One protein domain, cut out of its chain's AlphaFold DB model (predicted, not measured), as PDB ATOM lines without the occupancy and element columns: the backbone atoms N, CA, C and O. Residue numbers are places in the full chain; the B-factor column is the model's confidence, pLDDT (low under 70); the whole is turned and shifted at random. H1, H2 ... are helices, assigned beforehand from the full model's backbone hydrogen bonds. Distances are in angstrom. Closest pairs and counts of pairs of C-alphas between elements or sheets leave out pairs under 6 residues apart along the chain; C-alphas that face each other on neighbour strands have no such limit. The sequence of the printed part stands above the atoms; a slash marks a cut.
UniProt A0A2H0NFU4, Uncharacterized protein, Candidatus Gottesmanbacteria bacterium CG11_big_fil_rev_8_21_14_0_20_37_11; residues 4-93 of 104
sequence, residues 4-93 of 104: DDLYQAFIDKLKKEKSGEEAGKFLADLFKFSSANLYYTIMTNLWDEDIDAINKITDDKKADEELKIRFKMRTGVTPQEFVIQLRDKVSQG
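What this domain is: This is residues 4 to 93 of the 104 residues of an uncharacterized protein of Candidatus Gottesmanbacteria bacterium CG11_big_fil_rev_8_21_14_0_20_37_11 (UniProt A0A2H0NFU4). The longest helix, H5, and the last one, H6, follow each other along the long axis of the domain as a line broken at an angle of 46 degrees, and H3 packs across the place where they meet, in the middle of the domain. H4 folds back beside H5 at one end, while H1 and H2 lie at the other end, where H6 runs out. The printed part has 90 residues, with six named helices in the order H1 to H6 and no named strand; the class is all helix, and 75 of the residues are in the helices. The whole is compact, with a radius of gyration of the C-alphas of 13.0 A, but elongated in outline, with spans of 37 by 23 by 23 A.

How they stand to each other: H5, residues 60 to 75, touches H3, residues 35 to 46, with residues 64 to 71 alone, at a steep tilt of 54 degrees, the same way; their closest C-alphas, of Met 43 and Phe 71, are 7.1 A apart. H5 also touches H4, residues 48 to 54, opposite ways at a steep tilt of 38 degrees; the closest C-alphas, of Ile 54 and Ala 63, are 5.5 A apart, and the two form a helical hairpin. H3 and H4 form another, with the closest C-alphas, of Thr 44 and Ile 51, 6.0 A apart. H5 touches H6, residues 79 to 93, with residues 68 to 75 alone; the closest C-alphas, of Phe 71 and Pro 79, are 6.7 A apart. H3 is the hub, touching four other helices. It touches H6, with the closest C-alphas, of Tyr 39 and Pro 79, 6.2 A apart, and H1, residues 4 to 17, about perpendicular at 77 degrees, with the C-alphas of Phe 10 and Leu 46 closest, 6.8 A apart. H1 only just touches H2, residues 20 to 30, with 3 pairs of C-alphas within 8 A, the closest those of Lys 15 and Ala 23, 5.6 A. H2 and H6 are near each other, and H2 and H5 are apart. The packing is mostly crossed, with none of the seven touching pairs of helices at a shallow tilt. In all six helices every O i to N i+4 pair is within hydrogen-bond range.

Where its parts are: H5 measures 22.2 A from C-alpha 60 at (-25.025, 9.824, 2.675) to C-alpha 75, H1 20.4 A from C-alpha 4 at (-35.951, 4.308, -25.657), and H6 19.9 A to C-alpha 93 at (-35.990, 14.912, -31.138). H3 is 16.7 A long, H2 15.1 A and H4 9.9 A.

The domain as a whole: The two C-alphas farthest apart are those of Thr 58 and Gln 92, at 39.9 A. The printed part has no cut, and each link between helices is tight. The mean pLDDT of the printed part is 76.4, and it is under 70 at residue 4, residues 20 to 21, residue 24, residue 31, residues 33 to 36 and residues 91 to 93.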
ATOM      1  N   ASP A   4     -35.280   3.291 -24.852       60.25
ATOM      2  CA  ASP A   4     -35.951   4.308 -25.657       60.25
ATOM      3  C   ASP A   4     -37.290   4.801 -25.095       60.25
ATOM      4  O   ASP A   4     -37.534   6.011 -25.109       60.25
ATOM      5  N   ASP A   5     -38.109   3.904 -24.542       70.25
ATOM      6  CA  ASP A   5     -39.405   4.248 -23.948       70.25
ATOM      7  C   ASP A   5     -39.230   5.048 -22.652       70.25
ATOM      8  O   ASP A   5     -40.061   5.884 -22.305       70.25
ATOM      9  N   LEU A   6     -38.131   4.809 -21.932       73.31
ATOM     10  CA  LEU A   6     -37.882   5.398 -20.620       73.31
ATOM     11  C   LEU A   6     -37.463   6.871 -20.726       73.31
ATOM     12  O   LEU A   6     -37.940   7.705 -19.954       73.31
ATOM     13  N   TYR A   7     -36.642   7.219 -21.723       73.88
ATOM     14  CA  TYR A   7     -36.304   8.617 -22.019       73.88
ATOM     15  C   TYR A   7     -37.538   9.417 -22.442       73.88
ATOM     16  O   TYR A   7     -37.742  10.538 -21.975       73.88
ATOM     17  N   GLN A   8     -38.375   8.833 -23.302       74.44
ATOM     18  CA  GLN A   8     -39.603   9.477 -23.757       74.44
ATOM     19  C   GLN A   8     -40.599   9.636 -22.603       74.44
ATOM     20  O   GLN A   8     -41.142  10.721 -22.423       74.44
ATOM     21  N   ALA A   9     -40.765   8.612 -21.759       77.38
ATOM     22  CA  ALA A   9     -41.617   8.676 -20.574       77.38
ATOM     23  C   ALA A   9     -41.175   9.772 -19.592       77.38
ATOM     24  O   ALA A   9     -42.021  10.483 -19.051       77.38
ATOM     25  N   PHE A  10     -39.866   9.958 -19.397       77.12
ATOM     26  CA  PHE A  10     -39.331  11.048 -18.581       77.12
ATOM     27  C   PHE A  10     -39.656  12.424 -19.165       77.12
ATOM     28  O   PHE A  10     -40.160  13.296 -18.458       77.12
ATOM     29  N   ILE A  11     -39.418  12.614 -20.466       76.56
ATOM     30  CA  ILE A  11     -39.727  13.866 -21.168       76.56
ATOM     31  C   ILE A  11     -41.233  14.158 -21.122       76.56
ATOM     32  O   ILE A  11     -41.640  15.300 -20.900       76.56
ATOM     33  N   ASP A  12     -42.067  13.142 -21.326       78.25
ATOM     34  CA  ASP A  12     -43.520  13.281 -21.333       78.25
ATOM     35  C   ASP A  12     -44.066  13.565 -19.935       78.25
ATOM     36  O   ASP A  12     -44.966  14.392 -19.796       78.25
ATOM     37  N   LYS A  13     -43.509  12.940 -18.888       79.19
ATOM     38  CA  LYS A  13     -43.856  13.264 -17.501       79.19
ATOM     39  C   LYS A  13     -43.477  14.708 -17.171       79.19
ATOM     40  O   LYS A  13     -44.329  15.457 -16.704       79.19
ATOM     41  N   LEU A  14     -42.278  15.146 -17.557       78.06
ATOM     42  CA  LEU A  14     -41.849  16.538 -17.393       78.06
ATOM     43  C   LEU A  14     -42.777  17.540 -18.084       78.06
ATOM     44  O   LEU A  14     -43.115  18.560 -17.496       78.06
ATOM     45  N   LYS A  15     -43.222  17.253 -19.311       74.25
ATOM     46  CA  LYS A  15     -44.174  18.108 -20.044       74.25
ATOM     47  C   LYS A  15     -45.597  18.072 -19.489       74.25
ATOM     48  O   LYS A  15     -46.373  18.977 -19.779       74.25
ATOM     49  N   LYS A  16     -45.972  17.010 -18.771       77.00
ATOM     50  CA  LYS A  16     -47.271  16.912 -18.087       77.00
ATOM     51  C   LYS A  16     -47.268  17.677 -16.768       77.00
ATOM     52  O   LYS A  16     -48.277  18.282 -16.428       77.00
ATOM     53  N   GLU A  17     -46.155  17.643 -16.040       73.81
ATOM     54  CA  GLU A  17     -46.017  18.275 -14.722       73.81
ATOM     55  C   GLU A  17     -45.577  19.742 -14.796       73.81
ATOM     56  O   GLU A  17     -45.825  20.509 -13.867       73.81
ATOM     57  N   LYS A  18     -44.929  20.146 -15.891       71.75
ATOM     58  CA  LYS A  18     -44.433  21.506 -16.115       71.75
ATOM     59  C   LYS A  18     -44.929  22.043 -17.449       71.75
ATOM     60  O   LYS A  18     -45.108  21.290 -18.404       71.75
ATOM     61  N   SER A  19     -45.098  23.362 -17.548       73.75
ATOM     62  CA  SER A  19     -45.351  23.996 -18.845       73.75
ATOM     63  C   SER A  19     -44.210  23.689 -19.829       73.75
ATOM     64  O   SER A  19     -43.074  23.449 -19.419       73.75
ATOM     65  N   GLY A  20     -44.472  23.697 -21.141       67.81
ATOM     66  CA  GLY A  20     -43.454  23.340 -22.142       67.81
ATOM     67  C   GLY A  20     -42.157  24.163 -22.040       67.81
ATOM     68  O   GLY A  20     -41.074  23.642 -22.301       67.81
ATOM     69  N   GLU A  21     -42.251  25.421 -21.600       69.88
ATOM     70  CA  GLU A  21     -41.092  26.287 -21.365       69.88
ATOM     71  C   GLU A  21     -40.322  25.906 -20.088       69.88
ATOM     72  O   GLU A  21     -39.091  25.870 -20.086       69.88
ATOM     73  N   GLU A  22     -41.029  25.557 -19.011       72.75
ATOM     74  CA  GLU A  22     -40.419  25.072 -17.770       72.75
ATOM     75  C   GLU A  22     -39.796  23.686 -17.929       72.75
ATOM     76  O   GLU A  22     -38.730  23.438 -17.372       72.75
ATOM     77  N   ALA A  23     -40.404  22.798 -18.716       73.88
ATOM     78  CA  ALA A  23     -39.817  21.510 -19.068       73.88
ATOM     79  C   ALA A  23     -38.513  21.705 -19.862       73.88
ATOM     80  O   ALA A  23     -37.518  21.037 -19.591       73.88
ATOM     81  N   GLY A  24     -38.486  22.668 -20.791       69.38
ATOM     82  CA  GLY A  24     -37.280  23.040 -21.533       69.38
ATOM     83  C   GLY A  24     -36.176  23.610 -20.638       69.38
ATOM     84  O   GLY A  24     -35.027  23.180 -20.742       69.38
ATOM     85  N   LYS A  25     -36.516  24.528 -19.721       74.00
ATOM     86  CA  LYS A  25     -35.572  25.068 -18.723       74.00
ATOM     87  C   LYS A  25     -35.045  23.971 -17.803       74.00
ATOM     88  O   LYS A  25     -33.841  23.872 -17.612       74.00
ATOM     89  N   PHE A  26     -35.925  23.100 -17.318       77.62
ATOM     90  CA  PHE A  26     -35.546  21.986 -16.462       77.62
ATOM     91  C   PHE A  26     -34.597  21.019 -17.167       77.62
ATOM     92  O   PHE A  26     -33.576  20.666 -16.596       77.62
ATOM     93  N   LEU A  27     -34.878  20.635 -18.418       73.94
ATOM     94  CA  LEU A  27     -33.972  19.797 -19.209       73.94
ATOM     95  C   LEU A  27     -32.625  20.493 -19.452       73.94
ATOM     96  O   LEU A  27     -31.580  19.859 -19.336       73.94
ATOM     97  N   ALA A  28     -32.632  21.798 -19.739       73.81
ATOM     98  CA  ALA A  28     -31.409  22.579 -19.915       73.81
ATOM     99  C   ALA A  28     -30.574  22.670 -18.627       73.81
ATOM    100  O   ALA A  28     -29.344  22.638 -18.691       73.81
ATOM    101  N   ASP A  29     -31.222  22.767 -17.468       75.31
ATOM    102  CA  ASP A  29     -30.558  22.782 -16.165       75.31
ATOM    103  C   ASP A  29     -30.121  21.384 -15.721       75.31
ATOM    104  O   ASP A  29     -29.069  21.248 -15.098       75.31
ATOM    105  N   LEU A  30     -30.834  20.336 -16.143       73.19
ATOM    106  CA  LEU A  30     -30.454  18.939 -15.937       73.19
ATOM    107  C   LEU A  30     -29.045  18.668 -16.489       73.19
ATOM    108  O   LEU A  30     -28.241  18.001 -15.849       73.19
ATOM    109  N   PHE A  31     -28.706  19.255 -17.642       69.38
ATOM    110  CA  PHE A  31     -27.372  19.144 -18.244       69.38
ATOM    111  C   PHE A  31     -26.283  19.948 -17.520       69.38
ATOM    112  O   PHE A  31     -25.100  19.742 -17.786       69.38
ATOM    113  N   LYS A  32     -26.661  20.866 -16.627       71.25
ATOM    114  CA  LYS A  32     -25.735  21.660 -15.804       71.25
ATOM    115  C   LYS A  32     -25.563  21.084 -14.401       71.25
ATOM    116  O   LYS A  32     -24.694  21.546 -13.662       71.25
ATOM    117  N   PHE A  33     -26.397  20.125 -14.003       68.00
ATOM    118  CA  PHE A  33     -26.327  19.533 -12.676       68.00
ATOM    119  C   PHE A  33     -25.082  18.668 -12.514       68.00
ATOM    120  O   PHE A  33     -24.634  17.977 -13.429       68.00
ATOM    121  N   SER A  34     -24.539  18.691 -11.297       64.62
ATOM    122  CA  SER A  34     -23.566  17.694 -10.877       64.62
ATOM    123  C   SER A  34     -24.209  16.309 -10.929       64.62
ATOM    124  O   SER A  34     -25.417  16.160 -10.721       64.62
ATOM    125  N   SER A  35     -23.392  15.281 -11.166       61.78
ATOM    126  CA  SER A  35     -23.866  13.899 -11.283       61.78
ATOM    127  C   SER A  35     -24.768  13.489 -10.107       61.78
ATOM    128  O   SER A  35     -25.797  12.879 -10.336       61.78
ATOM    129  N   ALA A  36     -24.464  13.902  -8.871       62.97
ATOM    130  CA  ALA A  36     -25.272  13.581  -7.688       62.97
ATOM    131  C   ALA A  36     -26.656  14.265  -7.652       62.97
ATOM    132  O   ALA A  36     -27.647  13.647  -7.273       62.97
ATOM    133  N   ASN A  37     -26.766  15.522  -8.091       70.44
ATOM    134  CA  ASN A  37     -28.066  16.207  -8.147       70.44
ATOM    135  C   ASN A  37     -28.944  15.643  -9.263       70.44
ATOM    136  O   ASN A  37     -30.165  15.554  -9.140       70.44
ATOM    137  N   LEU A  38     -28.308  15.243 -10.355       72.12
ATOM    138  CA  LEU A  38     -28.934  14.645 -11.519       72.12
ATOM    139  C   LEU A  38     -29.596  13.293 -11.195       72.12
ATOM    140  O   LEU A  38     -30.757  13.062 -11.524       72.12
ATOM    141  N   TYR A  39     -28.846  12.435 -10.512       71.25
ATOM    142  CA  TYR A  39     -29.248  11.142  -9.963       71.25
ATOM    143  C   TYR A  39     -30.560  11.215  -9.185       71.25
ATOM    144  O   TYR A  39     -31.544  10.562  -9.537       71.25
ATOM    145  N   TYR A  40     -30.566  12.067  -8.164       72.19
ATOM    146  CA  TYR A  40     -31.717  12.287  -7.307       72.19
ATOM    147  C   TYR A  40     -32.893  12.853  -8.099       72.19
ATOM    148  O   TYR A  40     -33.981  12.295  -8.072       72.19
ATOM    149  N   THR A  41     -32.646  13.879  -8.913       77.25
ATOM    150  CA  THR A  41     -33.687  14.542  -9.706       77.25
ATOM    151  C   THR A  41     -34.418  13.576 -10.641       77.25
ATOM    152  O   THR A  41     -35.649  13.587 -10.685       77.25
ATOM    153  N   ILE A  42     -33.699  12.727 -11.381       74.81
ATOM    154  CA  ILE A  42     -34.332  11.781 -12.311       74.81
ATOM    155  C   ILE A  42     -35.129  10.723 -11.540       74.81
ATOM    156  O   ILE A  42     -36.255  10.415 -11.926       74.81
ATOM    157  N   MET A  43     -34.588  10.201 -10.436       76.50
ATOM    158  CA  MET A  43     -35.292   9.205  -9.626       76.50
ATOM    159  C   MET A  43     -36.524   9.773  -8.926       76.50
ATOM    160  O   MET A  43     -37.561   9.127  -8.978       76.50
ATOM    161  N   THR A  44     -36.471  10.986  -8.370       76.56
ATOM    162  CA  THR A  44     -37.659  11.658  -7.811       76.56
ATOM    163  C   THR A  44     -38.727  11.866  -8.873       76.56
ATOM    164  O   THR A  44     -39.906  11.708  -8.617       76.56
ATOM    165  N   ASN A  45     -38.341  12.173 -10.109       71.38
ATOM    166  CA  ASN A  45     -39.334  12.382 -11.155       71.38
ATOM    167  C   ASN A  45     -39.894  11.072 -11.718       71.38
ATOM    168  O   ASN A  45     -40.970  11.102 -12.295       71.38
ATOM    169  N   LEU A  46     -39.231   9.922 -11.594       70.25
ATOM    170  CA  LEU A  46     -39.701   8.674 -12.219       70.25
ATOM    171  C   LEU A  46     -40.204   7.629 -11.224       70.25
ATOM    172  O   LEU A  46     -41.124   6.884 -11.563       70.25
ATOM    173  N   TRP A  47     -39.636   7.583 -10.019       80.00
ATOM    174  CA  TRP A  47     -39.828   6.512  -9.041       80.00
ATOM    175  C   TRP A  47     -39.805   7.049  -7.605       80.00
ATOM    176  O   TRP A  47     -38.846   6.838  -6.861       80.00
ATOM    177  N   ASP A  48     -40.895   7.700  -7.201       76.06
ATOM    178  CA  ASP A  48     -41.067   8.227  -5.838       76.06
ATOM    179  C   ASP A  48     -40.849   7.149  -4.758       76.06
ATOM    180  O   ASP A  48     -40.177   7.390  -3.758       76.06
ATOM    181  N   GLU A  49     -41.317   5.918  -4.999       76.81
ATOM    182  CA  GLU A  49     -41.151   4.784  -4.076       76.81
ATOM    183  C   GLU A  49     -39.677   4.405  -3.842       76.81
ATOM    184  O   GLU A  49     -39.299   3.975  -2.750       76.81
ATOM    185  N   ASP A  50     -38.831   4.564  -4.863       77.00
ATOM    186  CA  ASP A  50     -37.403   4.275  -4.752       77.00
ATOM    187  C   ASP A  50     -36.675   5.387  -3.979       77.00
ATOM    188  O   ASP A  50     -35.759   5.095  -3.210       77.00
ATOM    189  N   ILE A  51     -37.116   6.642  -4.111       79.88
ATOM    190  CA  ILE A  51     -36.592   7.772  -3.330       79.88
ATOM    191  C   ILE A  51     -36.974   7.666  -1.854       79.88
ATOM    192  O   ILE A  51     -36.125   7.891  -0.997       79.88
ATOM    193  N   ASP A  52     -38.195   7.243  -1.533       82.56
ATOM    194  CA  ASP A  52     -38.607   7.017  -0.143       82.56
ATOM    195  C   ASP A  52     -37.785   5.921   0.548       82.56
ATOM    196  O   ASP A  52     -37.550   5.976   1.758       82.56
ATOM    197  N   ALA A  53     -37.327   4.917  -0.204       81.12
ATOM    198  CA  ALA A  53     -36.411   3.904   0.309       81.12
ATOM    199  C   ALA A  53     -35.002   4.473   0.547       81.12
ATOM    200  O   ALA A  53     -34.395   4.175   1.575       81.12
ATOM    201  N   ILE A  54     -34.508   5.320  -0.361       83.38
ATOM    202  CA  ILE A  54     -33.194   5.972  -0.247       83.38
ATOM    203  C   ILE A  54     -33.176   6.983   0.907       83.38
ATOM    204  O   ILE A  54     -32.236   6.989   1.692       83.38
ATOM    205  N   ASN A  55     -34.239   7.768   1.088       82.50
ATOM    206  CA  ASN A  55     -34.348   8.779   2.148       82.50
ATOM    207  C   ASN A  55     -34.356   8.186   3.566       82.50
ATOM    208  O   ASN A  55     -34.123   8.899   4.542       82.50
ATOM    209  N   LYS A  56     -34.618   6.881   3.704       87.69
ATOM    210  CA  LYS A  56     -34.517   6.161   4.984       87.69
ATOM    211  C   LYS A  56     -33.077   5.777   5.334       87.69
ATOM    212  O   LYS A  56     -32.827   5.340   6.457       87.69
ATOM    213  N   ILE A  57     -32.138   5.917   4.401       85.94
ATOM    214  CA  ILE A  57     -30.717   5.665   4.620       85.94
ATOM    215  C   ILE A  57     -30.098   6.932   5.213       85.94
ATOM    216  O   ILE A  57     -30.043   7.971   4.570       85.94
ATOM    217  N   THR A  58     -29.621   6.840   6.453       85.62
ATOM    218  CA  THR A  58     -29.029   7.970   7.195       85.62
ATOM    219  C   THR A  58     -27.562   8.241   6.857       85.62
ATOM    220  O   THR A  58     -27.003   9.233   7.313       85.62
ATOM    221  N   ASP A  59     -26.921   7.344   6.107       89.19
ATOM    222  CA  ASP A  59     -25.536   7.468   5.656       89.19
ATOM    223  C   ASP A  59     -25.520   7.946   4.203       89.19
ATOM    224  O   ASP A  59     -25.898   7.201   3.296       89.19
ATOM    225  N   ASP A  60     -25.046   9.173   3.988       82.19
ATOM    226  CA  ASP A  60     -25.025   9.824   2.675       82.19
ATOM    227  C   ASP A  60     -24.269   9.016   1.611       82.19
ATOM    228  O   ASP A  60     -24.667   8.996   0.445       82.19
ATOM    229  N   LYS A  61     -23.189   8.312   1.985       83.75
ATOM    230  CA  LYS A  61     -22.432   7.493   1.025       83.75
ATOM    231  C   LYS A  61     -23.238   6.278   0.599       83.75
ATOM    232  O   LYS A  61     -23.279   5.958  -0.584       83.75
ATOM    233  N   LYS A  62     -23.907   5.627   1.552       86.06
ATOM    234  CA  LYS A  62     -24.771   4.478   1.253       86.06
ATOM    235  C   LYS A  62     -26.014   4.891   0.476       86.06
ATOM    236  O   LYS A  62     -26.447   4.142  -0.392       86.06
ATOM    237  N   ALA A  63     -26.571   6.067   0.761       83.69
ATOM    238  CA  ALA A  63     -27.694   6.613   0.013       83.69
ATOM    239  C   ALA A  63     -27.313   6.850  -1.459       83.69
ATOM    240  O   ALA A  63     -28.056   6.450  -2.352       83.69
ATOM    241  N   ASP A  64     -26.129   7.417  -1.724       82.56
ATOM    242  CA  ASP A  64     -25.619   7.621  -3.089       82.56
ATOM    243  C   ASP A  64     -25.346   6.296  -3.829       82.56
ATOM    244  O   ASP A  64     -25.684   6.155  -5.008       82.56
ATOM    245  N   GLU A  65     -24.780   5.295  -3.148       85.69
ATOM    246  CA  GLU A  65     -24.584   3.958  -3.727       85.69
ATOM    247  C   GLU A  65     -25.912   3.266  -4.048       85.69
ATOM    248  O   GLU A  65     -26.092   2.766  -5.162       85.69
ATOM    249  N   GLU A  66     -26.864   3.281  -3.115       86.25
ATOM    250  CA  GLU A  66     -28.191   2.686  -3.302       86.25
ATOM    251  C   GLU A  66     -28.935   3.352  -4.460       86.25
ATOM    252  O   GLU A  66     -29.568   2.682  -5.281       86.25
ATOM    253  N   LEU A  67     -28.807   4.672  -4.575       83.50
ATOM    254  CA  LEU A  67     -29.383   5.430  -5.669       83.50
ATOM    255  C   LEU A  67     -28.807   4.970  -7.014       83.50
ATOM    256  O   LEU A  67     -29.564   4.640  -7.930       83.50
ATOM    257  N   LYS A  68     -27.481   4.844  -7.135       82.00
ATOM    258  CA  LYS A  68     -26.841   4.323  -8.356       82.00
ATOM    259  C   LYS A  68     -27.291   2.901  -8.690       82.00
ATOM    260  O   LYS A  68     -27.525   2.601  -9.864       82.00
ATOM    261  N   ILE A  69     -27.421   2.036  -7.683       85.06
ATOM    262  CA  ILE A  69     -27.870   0.649  -7.854       85.06
ATOM    263  C   ILE A  69     -29.299   0.629  -8.397       85.06
ATOM    264  O   ILE A  69     -29.545   0.037  -9.449       85.06
ATOM    265  N   ARG A  70     -30.232   1.319  -7.737       84.19
ATOM    266  CA  ARG A  70     -31.643   1.383  -8.151       84.19
ATOM    267  C   ARG A  70     -31.809   1.988  -9.529       84.19
ATOM    268  O   ARG A  70     -32.518   1.423 -10.360       84.19
ATOM    269  N   PHE A  71     -31.093   3.071  -9.807       83.62
ATOM    270  CA  PHE A  71     -31.102   3.689 -11.121       83.62
ATOM    271  C   PHE A  71     -30.681   2.699 -12.211       83.62
ATOM    272  O   PHE A  71     -31.381   2.536 -13.214       83.62
ATOM    273  N   LYS A  72     -29.568   1.986 -12.001       83.69
ATOM    274  CA  LYS A  72     -29.073   0.987 -12.953       83.69
ATOM    275  C   LYS A  72     -30.026  -0.198 -13.093       83.69
ATOM    276  O   LYS A  72     -30.213  -0.682 -14.202       83.69
ATOM    277  N   MET A  73     -30.667  -0.644 -12.012       84.06
ATOM    278  CA  MET A  73     -31.681  -1.705 -12.077       84.06
ATOM    279  C   MET A  73     -32.893  -1.301 -12.926       84.06
ATOM    280  O   MET A  73     -33.423  -2.127 -13.664       84.06
ATOM    281  N   ARG A  74     -33.331  -0.040 -12.838       81.44
ATOM    282  CA  ARG A  74     -34.498   0.465 -13.576       81.44
ATOM    283  C   ARG A  74     -34.200   0.762 -15.042       81.44
ATOM    284  O   ARG A  74     -35.047   0.522 -15.897       81.44
ATOM    285  N   THR A  75     -33.021   1.310 -15.318       77.75
ATOM    286  CA  THR A  75     -32.671   1.858 -16.640       77.75
ATOM    287  C   THR A  75     -31.694   0.995 -17.428       77.75
ATOM    288  O   THR A  75     -31.472   1.246 -18.607       77.75
ATOM    289  N   GLY A  76     -31.057   0.011 -16.791       81.19
ATOM    290  CA  GLY A  76     -29.983  -0.784 -17.387       81.19
ATOM    291  C   GLY A  76     -28.677  -0.017 -17.625       81.19
ATOM    292  O   GLY A  76     -27.693  -0.629 -18.032       81.19
ATOM    293  N   VAL A  77     -28.633   1.291 -17.352       82.56
ATOM    294  CA  VAL A  77     -27.480   2.167 -17.599       82.56
ATOM    295  C   VAL A  77     -27.102   2.931 -16.336       82.56
ATOM    296  O   VAL A  77     -27.889   3.067 -15.400       82.56
ATOM    297  N   THR A  78     -25.875   3.439 -16.277       80.25
ATOM    298  CA  THR A  78     -25.530   4.408 -15.237       80.25
ATOM    299  C   THR A  78     -26.251   5.730 -15.507       80.25
ATOM    300  O   THR A  78     -26.589   6.041 -16.651       80.25
ATOM    301  N   PRO A  79     -26.471   6.573 -14.493       74.38
ATOM    302  CA  PRO A  79     -27.209   7.799 -14.743       74.38
ATOM    303  C   PRO A  79     -26.408   8.851 -15.533       74.38
ATOM    304  O   PRO A  79     -26.995   9.730 -16.158       74.38
ATOM    305  N   GLN A  80     -25.073   8.744 -15.570       75.38
ATOM    306  CA  GLN A  80     -24.252   9.526 -16.503       75.38
ATOM    307  C   GLN A  80     -24.533   9.122 -17.952       75.38
ATOM    308  O   GLN A  80     -24.802   9.985 -18.785       75.38
ATOM    309  N   GLU A  81     -24.542   7.819 -18.243       80.69
ATOM    310  CA  GLU A  81     -24.918   7.303 -19.565       80.69
ATOM    311  C   GLU A  81     -26.357   7.683 -19.922       80.69
ATOM    312  O   GLU A  81     -26.627   8.067 -21.059       80.69
ATOM    313  N   PHE A  82     -27.268   7.647 -18.947       80.12
ATOM    314  CA  PHE A  82     -28.645   8.083 -19.137       80.12
ATOM    315  C   PHE A  82     -28.731   9.538 -19.580       80.12
ATOM    316  O   PHE A  82     -29.469   9.836 -20.508       80.12
ATOM    317  N   VAL A  83     -27.978  10.448 -18.967       75.94
ATOM    318  CA  VAL A  83     -28.015  11.859 -19.367       75.94
ATOM    319  C   VAL A  83     -27.358  12.120 -20.698       75.94
ATOM    320  O   VAL A  83     -27.862  12.950 -21.445       75.94
ATOM    321  N   ILE A  84     -26.276  11.417 -21.015       78.88
ATOM    322  CA  ILE A  84     -25.663  11.507 -22.340       78.88
ATOM    323  C   ILE A  84     -26.690  11.085 -23.397       78.88
ATOM    324  O   ILE A  84     -26.975  11.848 -24.315       78.88
ATOM    325  N   GLN A  85     -27.347   9.940 -23.205       78.56
ATOM    326  CA  GLN A  85     -28.376   9.455 -24.128       78.56
ATOM    327  C   GLN A  85     -29.621  10.346 -24.145       78.56
ATOM    328  O   GLN A  85     -30.157  10.626 -25.213       78.56
ATOM    329  N   LEU A  86     -30.067  10.847 -22.989       77.75
ATOM    330  CA  LEU A  86     -31.176  11.792 -22.897       77.75
ATOM    331  C   LEU A  86     -30.835  13.084 -23.640       77.75
ATOM    332  O   LEU A  86     -31.677  13.591 -24.366       77.75
ATOM    333  N   ARG A  87     -29.612  13.602 -23.502       75.12
ATOM    334  CA  ARG A  87     -29.134  14.774 -24.240       75.12
ATOM    335  C   ARG A  87     -29.160  14.519 -25.732       75.12
ATOM    336  O   ARG A  87     -29.654  15.372 -26.465       75.12
ATOM    337  N   ASP A  88     -28.667  13.369 -26.170       76.19
ATOM    338  CA  ASP A  88     -28.664  13.001 -27.580       76.19
ATOM    339  C   ASP A  88     -30.094  12.893 -28.105       76.19
ATOM    340  O   ASP A  88     -30.409  13.511 -29.112       76.19
ATOM    341  N   LYS A  89     -31.006  12.243 -27.375       73.31
ATOM    342  CA  LYS A  89     -32.437  12.147 -27.716       73.31
ATOM    343  C   LYS A  89     -33.133  13.499 -27.756       73.31
ATOM    344  O   LYS A  89     -33.900  13.792 -28.667       73.31
ATOM    345  N   VAL A  90     -32.871  14.336 -26.763       70.69
ATOM    346  CA  VAL A  90     -33.421  15.684 -26.662       70.69
ATOM    347  C   VAL A  90     -32.873  16.560 -27.800       70.69
ATOM    348  O   VAL A  90     -33.625  17.339 -28.380       70.69
ATOM    349  N   SER A  91     -31.613  16.371 -28.201       68.50
ATOM    350  CA  SER A  91     -30.993  17.053 -29.349       68.50
ATOM    351  C   SER A  91     -31.480  16.508 -30.700       68.50
ATOM    352  O   SER A  91     -31.635  17.273 -31.645       68.50
ATOM    353  N   GLN A  92     -31.752  15.204 -30.791       65.94
ATOM    354  CA  GLN A  92     -32.252  14.520 -31.988       65.94
ATOM    355  C   GLN A  92     -33.770  14.671 -32.177       65.94
ATOM    356  O   GLN A  92     -34.252  14.519 -33.296       65.94
ATOM    357  N   GLY A  93     -34.528  14.965 -31.113       59.78
ATOM    358  CA  GLY A  93     -35.990  14.912 -31.138       59.78
ATOM    359  C   GLY A  93     -36.755  16.074 -30.499       59.78
ATOM    360  O   GLY A  93     -37.950  16.164 -30.761       59.78
TER     361      GLY A  93